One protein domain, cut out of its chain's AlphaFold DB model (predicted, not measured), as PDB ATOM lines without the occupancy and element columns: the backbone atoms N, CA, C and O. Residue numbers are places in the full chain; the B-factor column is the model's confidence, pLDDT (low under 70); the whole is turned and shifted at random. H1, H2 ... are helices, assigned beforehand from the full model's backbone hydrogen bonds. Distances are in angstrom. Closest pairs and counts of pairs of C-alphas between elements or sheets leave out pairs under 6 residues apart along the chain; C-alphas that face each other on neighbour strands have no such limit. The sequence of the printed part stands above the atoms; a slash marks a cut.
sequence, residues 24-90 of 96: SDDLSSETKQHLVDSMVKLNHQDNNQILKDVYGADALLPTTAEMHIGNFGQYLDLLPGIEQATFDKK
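What this domain is: This is residues 24 to 90 of the 96 residues of the protein "Phosphate ABC transporter substrate-binding protein" of Candidatus Nitrosopelagicus sp (UniProt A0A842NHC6). A long helix, H1, has the short H2 near its last residues, and an arm with short helices H3, H4 and H5 sticks out, residues 64 to 90 standing free. The 67 printed residues, with five named helices in that order and no named strand, are all helix in class. The whole is extended, radius of gyration of the C-alphas 17.6 A, spanning 48 by 29 by 21 A.

How they stand to each other: H1, residues 29 to 43, only just touches H2, residues 49 to 55, with residues 42 to 43 alone and only at the corner: 3 pairs of C-alphas lie within 8 A, Leu 42 and Leu 51 closest at 6.8 A. They run opposite ways, a steep tilt of 64 degrees. H3, residues 65 to 69, is apart from both. H4, residues 72 to 77, and H5, residues 82 to 88, are close but not clearly touching, about perpendicular at 84 degrees; their closest C-alphas, Leu 76 and Ile 82, are 6.8 A apart. Every O i to N i+4 pair is within hydrogen-bond range in H2 to H5, 9 of 11 in H1.

Where its parts are: H1 measures 22.2 A from C-alpha 29 at (-46.097, 11.248, -12.646). H5 ends at C-alpha 88, (-25.842, 18.611, -46.717).

The domain as a whole: The printed part has no cut. pLDDT is under 70 at residues 73, 76 to 78 and 80 to 90.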
ATOM      1  N   SER A  24     -36.845  13.738 -17.346       89.19
ATOM      2  CA  SER A  24     -36.750  12.322 -17.712       89.19
ATOM      3  C   SER A  24     -38.123  11.657 -17.662       89.19
ATOM      4  O   SER A  24     -38.943  11.959 -16.784       89.19
ATOM      5  N   ASP A  25     -38.353  10.717 -18.576       88.12
ATOM      6  CA  ASP A  25     -39.577   9.929 -18.569       88.12
ATOM      7  C   ASP A  25     -39.632   8.939 -17.393       88.12
ATOM      8  O   ASP A  25     -40.719   8.609 -16.925       88.12
ATOM      9  N   ASP A  26     -38.476   8.588 -16.823       94.38
ATOM     10  CA  ASP A  26     -38.362   7.674 -15.678       94.38
ATOM     11  C   ASP A  26     -38.909   8.260 -14.364       94.38
ATOM     12  O   ASP A  26     -39.095   7.541 -13.379       94.38
ATOM     13  N   LEU A  27     -39.154   9.574 -14.306       93.25
ATOM     14  CA  LEU A  27     -39.751  10.201 -13.128       93.25
ATOM     15  C   LEU A  27     -41.213   9.776 -12.964       93.25
ATOM     16  O   LEU A  27     -41.982   9.743 -13.927       93.25
ATOM     17  N   SER A  28     -41.627   9.539 -11.717       96.12
ATOM     18  CA  SER A  28     -43.037   9.282 -11.420       96.12
ATOM     19  C   SER A  28     -43.905  10.470 -11.838       96.12
ATOM     20  O   SER A  28     -43.478  11.626 -11.764       96.12
ATOM     21  N   SER A  29     -45.149  10.201 -12.239       93.38
ATOM     22  CA  SER A  29     -46.097  11.248 -12.646       93.38
ATOM     23  C   SER A  29     -46.304  12.302 -11.555       93.38
ATOM     24  O   SER A  29     -46.392  13.488 -11.853       93.38
ATOM     25  N   GLU A  30     -46.313  11.881 -10.289       95.94
ATOM     26  CA  GLU A  30     -46.388  12.774  -9.130       95.94
ATOM     27  C   GLU A  30     -45.170  13.707  -9.051       95.94
ATOM     28  O   GLU A  30     -45.324  14.919  -8.920       95.94
ATOM     29  N   THR A  31     -43.957  13.172  -9.224       96.12
ATOM     30  CA  THR A  31     -42.729  13.984  -9.221       96.12
ATOM     31  C   THR A  31     -42.703  14.957 -10.399       96.12
ATOM     32  O   THR A  31     -42.345  16.123 -10.222       96.12
ATOM     33  N   LYS A  32     -43.116  14.506 -11.593       93.94
ATOM     34  CA  LYS A  32     -43.244  15.365 -12.783       93.94
ATOM     35  C   LYS A  32     -44.199  16.528 -12.498       93.94
ATOM     36  O   LYS A  32     -43.831  17.678 -12.728       93.94
ATOM     37  N   GLN A  33     -45.377  16.246 -11.939       92.75
ATOM     38  CA  GLN A  33     -46.366  17.273 -11.612       92.75
ATOM     39  C   GLN A  33     -45.843  18.256 -10.558       92.75
ATOM     40  O   GLN A  33     -45.910  19.464 -10.763       92.75
ATOM     41  N   HIS A  34     -45.243  17.762  -9.474       95.62
ATOM     42  CA  HIS A  34     -44.673  18.624  -8.440       95.62
ATOM     43  C   HIS A  34     -43.547  19.515  -8.954       95.62
ATOM     44  O   HIS A  34     -43.440  20.667  -8.520       95.62
ATOM     45  N   LEU A  35     -42.723  19.020  -9.882       93.62
ATOM     46  CA  LEU A  35     -41.702  19.848 -10.509       93.62
ATOM     47  C   LEU A  35     -42.340  20.955 -11.352       93.62
ATOM     48  O   LEU A  35     -41.966  22.114 -11.189       93.62
ATOM     49  N   VAL A  36     -43.317  20.623 -12.202       92.38
ATOM     50  CA  VAL A  36     -44.036  21.619 -13.015       92.38
ATOM     51  C   VAL A  36     -44.675  22.679 -12.118       92.38
ATOM     52  O   VAL A  36     -44.436  23.868 -12.320       92.38
ATOM     53  N   ASP A  37     -45.400  22.269 -11.076       93.62
ATOM     54  CA  ASP A  37     -46.055  23.187 -10.139       93.62
ATOM     55  C   ASP A  37     -45.045  24.102  -9.436       93.62
ATOM     56  O   ASP A  37     -45.289  25.297  -9.257       93.62
ATOM     57  N   SER A  38     -43.895  23.552  -9.037       93.38
ATOM     58  CA  SER A  38     -42.831  24.314  -8.378       93.38
ATOM     59  C   SER A  38     -42.184  25.320  -9.325       93.38
ATOM     60  O   SER A  38     -41.952  26.462  -8.936       93.38
ATOM     61  N   MET A  39     -41.951  24.930 -10.580       92.19
ATOM     62  CA  MET A  39     -41.381  25.808 -11.600       92.19
ATOM     63  C   MET A  39     -42.350  26.940 -11.966       92.19
ATOM     64  O   MET A  39     -41.938  28.091 -12.047       92.19
ATOM     65  N   VAL A  40     -43.651  26.665 -12.097       92.50
ATOM     66  CA  VAL A  40     -44.657  27.704 -12.391       92.50
ATOM     67  C   VAL A  40     -44.796  28.713 -11.251       92.50
ATOM     68  O   VAL A  40     -45.007  29.898 -11.507       92.50
ATOM     69  N   LYS A  41     -44.620  28.298  -9.990       94.38
ATOM     70  CA  LYS A  41     -44.617  29.223  -8.839       94.38
ATOM     71  C   LYS A  41     -43.503  30.270  -8.904       94.38
ATOM     72  O   LYS A  41     -43.622  31.310  -8.255       94.38
ATOM     73  N   LEU A  42     -42.450  30.044  -9.694       92.88
ATOM     74  CA  LEU A  42     -41.416  31.053  -9.934       92.88
ATOM     75  C   LEU A  42     -41.947  32.259 -10.719       92.88
ATOM     76  O   LEU A  42     -41.345  33.324 -10.677       92.88
ATOM     77  N   ASN A  43     -43.103  32.143 -11.375       93.06
ATOM     78  CA  ASN A  43     -43.755  33.280 -12.024       93.06
ATOM     79  C   ASN A  43     -44.306  34.303 -11.025       93.06
ATOM     80  O   ASN A  43     -44.576  35.440 -11.406       93.06
ATOM     81  N   HIS A  44     -44.520  33.914  -9.763       94.69
ATOM     82  CA  HIS A  44     -45.021  34.833  -8.745       94.69
ATOM     83  C   HIS A  44     -44.011  35.955  -8.509       94.69
ATOM     84  O   HIS A  44     -42.807  35.709  -8.487       94.69
ATOM     85  N   GLN A  45     -44.503  37.179  -8.296       89.94
ATOM     86  CA  GLN A  45     -43.659  38.375  -8.184       89.94
ATOM     87  C   GLN A  45     -42.558  38.232  -7.126       89.94
ATOM     88  O   GLN A  45     -41.430  38.642  -7.380       89.94
ATOM     89  N   ASP A  46     -42.857  37.563  -6.011       92.94
ATOM     90  CA  ASP A  46     -41.904  37.325  -4.920       92.94
ATOM     91  C   ASP A  46     -40.724  36.416  -5.321       92.94
ATOM     92  O   ASP A  46     -39.658  36.486  -4.716       92.94
ATOM     93  N   ASN A  47     -40.888  35.584  -6.359       91.69
ATOM     94  CA  ASN A  47     -39.906  34.585  -6.805       91.69
ATOM     95  C   ASN A  47     -39.309  34.888  -8.189       91.69
ATOM     96  O   ASN A  47     -38.286  34.312  -8.566       91.69
ATOM     97  N   ASN A  48     -39.942  35.776  -8.960       94.00
ATOM     98  CA  ASN A  48     -39.665  35.991 -10.380       94.00
ATOM     99  C   ASN A  48     -38.228  36.430 -10.674       94.00
ATOM    100  O   ASN A  48     -37.708  36.156 -11.754       94.00
ATOM    101  N   GLN A  49     -37.561  37.048  -9.699       94.31
ATOM    102  CA  GLN A  49     -36.165  37.448  -9.839       94.31
ATOM    103  C   GLN A  49     -35.250  36.256 -10.172       94.31
ATOM    104  O   GLN A  49     -34.330  36.409 -10.967       94.31
ATOM    105  N   ILE A  50     -35.562  35.049  -9.682       93.12
ATOM    106  CA  ILE A  50     -34.817  33.824 -10.017       93.12
ATOM    107  C   ILE A  50     -34.876  33.536 -11.524       93.12
ATOM    108  O   ILE A  50     -33.870  33.156 -12.120       93.12
ATOM    109  N   LEU A  51     -36.037  33.730 -12.158       90.75
ATOM    110  CA  LEU A  51     -36.189  33.493 -13.597       90.75
ATOM    111  C   LEU A  51     -35.368  34.482 -14.421       90.75
ATOM    112  O   LEU A  51     -34.750  34.094 -15.413       90.75
ATOM    113  N   LYS A  52     -35.307  35.738 -13.980       90.69
ATOM    114  CA  LYS A  52     -34.514  36.780 -14.636       90.69
ATOM    115  C   LYS A  52     -33.021  36.539 -14.470       90.69
ATOM    116  O   LYS A  52     -32.292  36.589 -15.455       90.69
ATOM    117  N   ASP A  53     -32.589  36.217 -13.257       93.06
ATOM    118  CA  ASP A  53     -31.171  36.074 -12.930       93.06
ATOM    119  C   ASP A  53     -30.558  34.805 -13.533       93.06
ATOM    120  O   ASP A  53     -29.419  34.830 -13.995       93.06
ATOM    121  N   VAL A  54     -31.303  33.694 -13.543       89.69
ATOM    122  CA  VAL A  54     -30.784  32.392 -13.998       89.69
ATOM    123  C   VAL A  54     -31.081  32.143 -15.474       89.69
ATOM    124  O   VAL A  54     -30.242  31.593 -16.186       89.69
ATOM    125  N   TYR A  55     -32.265  32.539 -15.943       85.69
ATOM    126  CA  TYR A  55     -32.758  32.165 -17.271       85.69
ATOM    127  C   TYR A  55     -33.003  33.357 -18.198       85.69
ATOM    128  O   TYR A  55     -33.343  33.146 -19.362       85.69
ATOM    129  N   GLY A  56     -32.848  34.599 -17.720       88.00
ATOM    130  CA  GLY A  56     -33.175  35.795 -18.498       88.00
ATOM    131  C   GLY A  56     -34.637  35.826 -18.955       88.00
ATOM    132  O   GLY A  56     -34.929  36.371 -20.017       88.00
ATOM    133  N   ALA A  57     -35.537  35.187 -18.201       88.25
ATOM    134  CA  ALA A  57     -36.925  34.964 -18.589       88.25
ATOM    135  C   ALA A  57     -37.900  35.655 -17.631       88.25
ATOM    136  O   ALA A  57     -37.677  35.703 -16.423       88.25
ATOM    137  N   ASP A  58     -39.020  36.136 -18.172       88.69
ATOM    138  CA  ASP A  58     -40.072  36.783 -17.380       88.69
ATOM    139  C   ASP A  58     -41.092  35.789 -16.812       88.69
ATOM    140  O   ASP A  58     -41.735  36.084 -15.807       88.69
ATOM    141  N   ALA A  59     -41.264  34.620 -17.437       89.56
ATOM    142  CA  ALA A  59     -42.208  33.600 -16.991       89.56
ATOM    143  C   ALA A  59     -41.903  32.216 -17.582       89.56
ATOM    144  O   ALA A  59     -41.268  32.084 -18.629       89.56
ATOM    145  N   LEU A  60     -42.436  31.188 -16.924       90.62
ATOM    146  CA  LEU A  60     -42.490  29.798 -17.359       90.62
ATOM    147  C   LEU A  60     -43.937  29.383 -17.610       90.62
ATOM    148  O   LEU A  60     -44.820  29.642 -16.796       90.62
ATOM    149  N   LEU A  61     -44.187  28.690 -18.715       88.44
ATOM    150  CA  LEU A  61     -45.510  28.172 -19.050       88.44
ATOM    151  C   LEU A  61     -45.446  26.644 -19.144       88.44
ATOM    152  O   LEU A  61     -44.567  26.128 -19.838       88.44
ATOM    153  N   PRO A  62     -46.355  25.907 -18.478       87.75
ATOM    154  CA  PRO A  62     -46.515  24.480 -18.716       87.75
ATOM    155  C   PRO A  62     -46.830  24.229 -20.185       87.75
ATOM    156  O   PRO A  62     -47.699  24.884 -20.759       87.75
ATOM    157  N   THR A  63     -46.138  23.271 -20.783       87.50
ATOM    158  CA  THR A  63     -46.358  22.877 -22.172       87.50
ATOM    159  C   THR A  63     -46.075  21.389 -22.344       87.50
ATOM    160  O   THR A  63     -45.471  20.751 -21.479       87.50
ATOM    161  N   THR A  64     -46.512  20.832 -23.465       85.50
ATOM    162  CA  THR A  64     -46.165  19.479 -23.908       85.50
ATOM    163  C   THR A  64     -45.298  19.566 -25.159       85.50
ATOM    164  O   THR A  64     -45.268  20.598 -25.829       85.50
ATOM    165  N   ALA A  65     -44.598  18.483 -25.514       81.50
ATOM    166  CA  ALA A  65     -43.830  18.445 -26.762       81.50
ATOM    167  C   ALA A  65     -44.718  18.747 -27.984       81.50
ATOM    168  O   ALA A  65     -44.330  19.505 -28.869       81.50
ATOM    169  N   GLU A  66     -45.942  18.218 -27.988       82.00
ATOM    170  CA  GLU A  66     -46.929  18.464 -29.038       82.00
ATOM    171  C   GLU A  66     -47.363  19.936 -29.093       82.00
ATOM    172  O   GLU A  66     -47.354  20.536 -30.164       82.00
ATOM    173  N   MET A  67     -47.664  20.554 -27.946       79.62
ATOM    174  CA  MET A  67     -48.081  21.958 -27.892       79.62
ATOM    175  C   MET A  67     -46.941  22.928 -28.232       79.62
ATOM    176  O   MET A  67     -47.190  23.970 -28.834       79.62
ATOM    177  N   HIS A  68     -45.698  22.599 -27.860       77.12
ATOM    178  CA  HIS A  68     -44.545  23.481 -28.061       77.12
ATOM    179  C   HIS A  68     -43.957  23.397 -29.471       77.12
ATOM    180  O   HIS A  68     -43.712  24.422 -30.101       77.12
ATOM    181  N   ILE A  69     -43.709  22.180 -29.967       78.44
ATOM    182  CA  ILE A  69     -42.986  21.954 -31.229       78.44
ATOM    183  C   ILE A  69     -43.739  21.077 -32.229       78.44
ATOM    184  O   ILE A  69     -43.231  20.868 -33.327       78.44
ATOM    185  N   GLY A  70     -44.943  20.589 -31.909       75.88
ATOM    186  CA  GLY A  70     -45.687  19.679 -32.790       75.88
ATOM    187  C   GLY A  70     -45.921  20.256 -34.189       75.88
ATOM    188  O   GLY A  70     -45.667  19.590 -35.190       75.88
ATOM    189  N   ASN A  71     -46.283  21.539 -34.271       71.25
ATOM    190  CA  ASN A  71     -46.518  22.222 -35.550       71.25
ATOM    191  C   ASN A  71     -45.224  22.669 -36.251       71.25
ATOM    192  O   ASN A  71     -45.258  23.070 -37.412       71.25
ATOM    193  N   PHE A  72     -44.071  22.599 -35.576       73.75
ATOM    194  CA  PHE A  72     -42.799  23.028 -36.155       73.75
ATOM    195  C   PHE A  72     -42.374  22.137 -37.327       73.75
ATOM    196  O   PHE A  72     -41.863  22.651 -38.318       73.75
ATOM    197  N   GLY A  73     -42.649  20.829 -37.261       69.69
ATOM    198  CA  GLY A  73     -42.385  19.906 -38.372       69.69
ATOM    199  C   GLY A  73     -43.114  20.311 -39.655       69.69
ATOM    200  O   GLY A  73     -42.498  20.391 -40.710       69.69
ATOM    201  N   GLN A  74     -44.387  20.701 -39.542       71.81
ATOM    202  CA  GLN A  74     -45.184  21.164 -40.684       71.81
ATOM    203  C   GLN A  74     -44.623  22.454 -41.298       71.81
ATOM    204  O   GLN A  74     -44.677  22.640 -42.508       71.81
ATOM    205  N   TYR A  75     -44.057  23.350 -40.482       70.75
ATOM    206  CA  TYR A  75     -43.411  24.557 -40.997       70.75
ATOM    207  C   TYR A  75     -42.107  24.263 -41.740       70.75
ATOM    208  O   TYR A  75     -41.791  24.990 -42.678       70.75
ATOM    209  N   LEU A  76     -41.363  23.218 -41.365       68.75
ATOM    210  CA  LEU A  76     -40.166  22.806 -42.105       68.75
ATOM    211  C   LEU A  76     -40.518  22.289 -43.503       68.75
ATOM    212  O   LEU A  76     -39.823  22.638 -44.455       68.75
ATOM    213  N   ASP A  77     -41.622  21.550 -43.638       68.25
ATOM    214  CA  ASP A  77     -42.112  21.055 -44.935       68.25
ATOM    215  C   ASP A  77     -42.536  22.198 -45.877       68.25
ATOM    216  O   ASP A  77     -42.484  22.075 -47.100       68.25
ATOM    217  N   LEU A  78     -42.932  23.342 -45.311       69.81
ATOM    218  CA  LEU A  78     -43.310  24.543 -46.057       69.81
ATOM    219  C   LEU A  78     -42.116  25.420 -46.453       69.81
ATOM    220  O   LEU A  78     -42.321  26.433 -47.123       69.81
ATOM    221  N   LEU A  79     -40.890  25.074 -46.046       70.44
ATOM    222  CA  LEU A  79     -39.677  25.828 -46.361       70.44
ATOM    223  C   LEU A  79     -38.939  25.166 -47.537       70.44
ATOM    224  O   LEU A  79     -38.188  24.206 -47.339       70.44
ATOM    225  N   PRO A  80     -39.096  25.685 -48.773       68.50
ATOM    226  CA  PRO A  80     -38.500  25.072 -49.952       68.50
ATOM    227  C   PRO A  80     -36.974  25.040 -49.815       68.50
ATOM    228  O   PRO A  80     -36.340  26.076 -49.615       68.50
ATOM    229  N   GLY A  81     -36.377  23.851 -49.927       64.75
ATOM    230  CA  GLY A  81     -34.923  23.669 -49.870       64.75
ATOM    231  C   GLY A  81     -34.321  23.465 -48.471       64.75
ATOM    232  O   GLY A  81     -33.105  23.274 -48.380       64.75
ATOM    233  N   ILE A  82     -35.118  23.439 -47.389       67.38
ATOM    234  CA  ILE A  82     -34.608  23.036 -46.061       67.38
ATOM    235  C   ILE A  82     -34.123  21.589 -46.055       67.38
ATOM    236  O   ILE A  82     -33.139  21.281 -45.384       67.38
ATOM    237  N   GLU A  83     -34.767  20.727 -46.833       62.66
ATOM    238  CA  GLU A  83     -34.372  19.334 -47.025       62.66
ATOM    239  C   GLU A  83     -32.898  19.268 -47.452       62.66
ATOM    240  O   GLU A  83     -32.059  18.734 -46.726       62.66
ATOM    241  N   GLN A  84     -32.553  19.947 -48.553       62.28
ATOM    242  CA  GLN A  84     -31.194  20.024 -49.096       62.28
ATOM    243  C   GLN A  84     -30.187  20.553 -48.057       62.28
ATOM    244  O   GLN A  84     -29.172  19.913 -47.791       62.28
ATOM    245  N   ALA A  85     -30.497  21.673 -47.392       62.44
ATOM    246  CA  ALA A  85     -29.607  22.297 -46.409       62.44
ATOM    247  C   ALA A  85     -29.417  21.468 -45.121       62.44
ATOM    248  O   ALA A  85     -28.387  21.587 -44.448       62.44
ATOM    249  N   THR A  86     -30.405  20.647 -44.758       60.81
ATOM    250  CA  THR A  86     -30.356  19.769 -43.578       60.81
ATOM    251  C   THR A  86     -29.597  18.480 -43.887       60.81
ATOM    252  O   THR A  86     -28.818  18.021 -43.049       60.81
ATOM    253  N   PHE A  87     -29.765  17.919 -45.089       57.81
ATOM    254  CA  PHE A  87     -29.025  16.738 -45.537       57.81
ATOM    255  C   PHE A  87     -27.550  17.049 -45.841       57.81
ATOM    256  O   PHE A  87     -26.688  16.282 -45.413       57.81
ATOM    257  N   ASP A  88     -27.232  18.200 -46.443       59.50
ATOM    258  CA  ASP A  88     -25.842  18.611 -46.717       59.50
ATOM    259  C   ASP A  88     -25.030  18.838 -45.427       59.50
ATOM    260  O   ASP A  88     -23.821  18.588 -45.378       59.50
ATOM    261  N   LYS A  89     -25.698  19.251 -44.339       56.16
ATOM    262  CA  LYS A  89     -25.078  19.410 -43.016       56.16
ATOM    263  C   LYS A  89     -24.786  18.092 -42.299       56.16
ATOM    264  O   LYS A  89     -24.024  18.131 -41.342       56.16
ATOM    265  N   LYS A  90     -25.321  16.936 -42.716       50.88
ATOM    266  CA  LYS A  90     -25.025  15.643 -42.059       50.88
ATOM    267  C   LYS A  90     -23.625  15.082 -42.360       50.88
ATOM    268  O   LYS A  90     -23.269  14.045 -41.813       50.88
TER     269      LYS A  90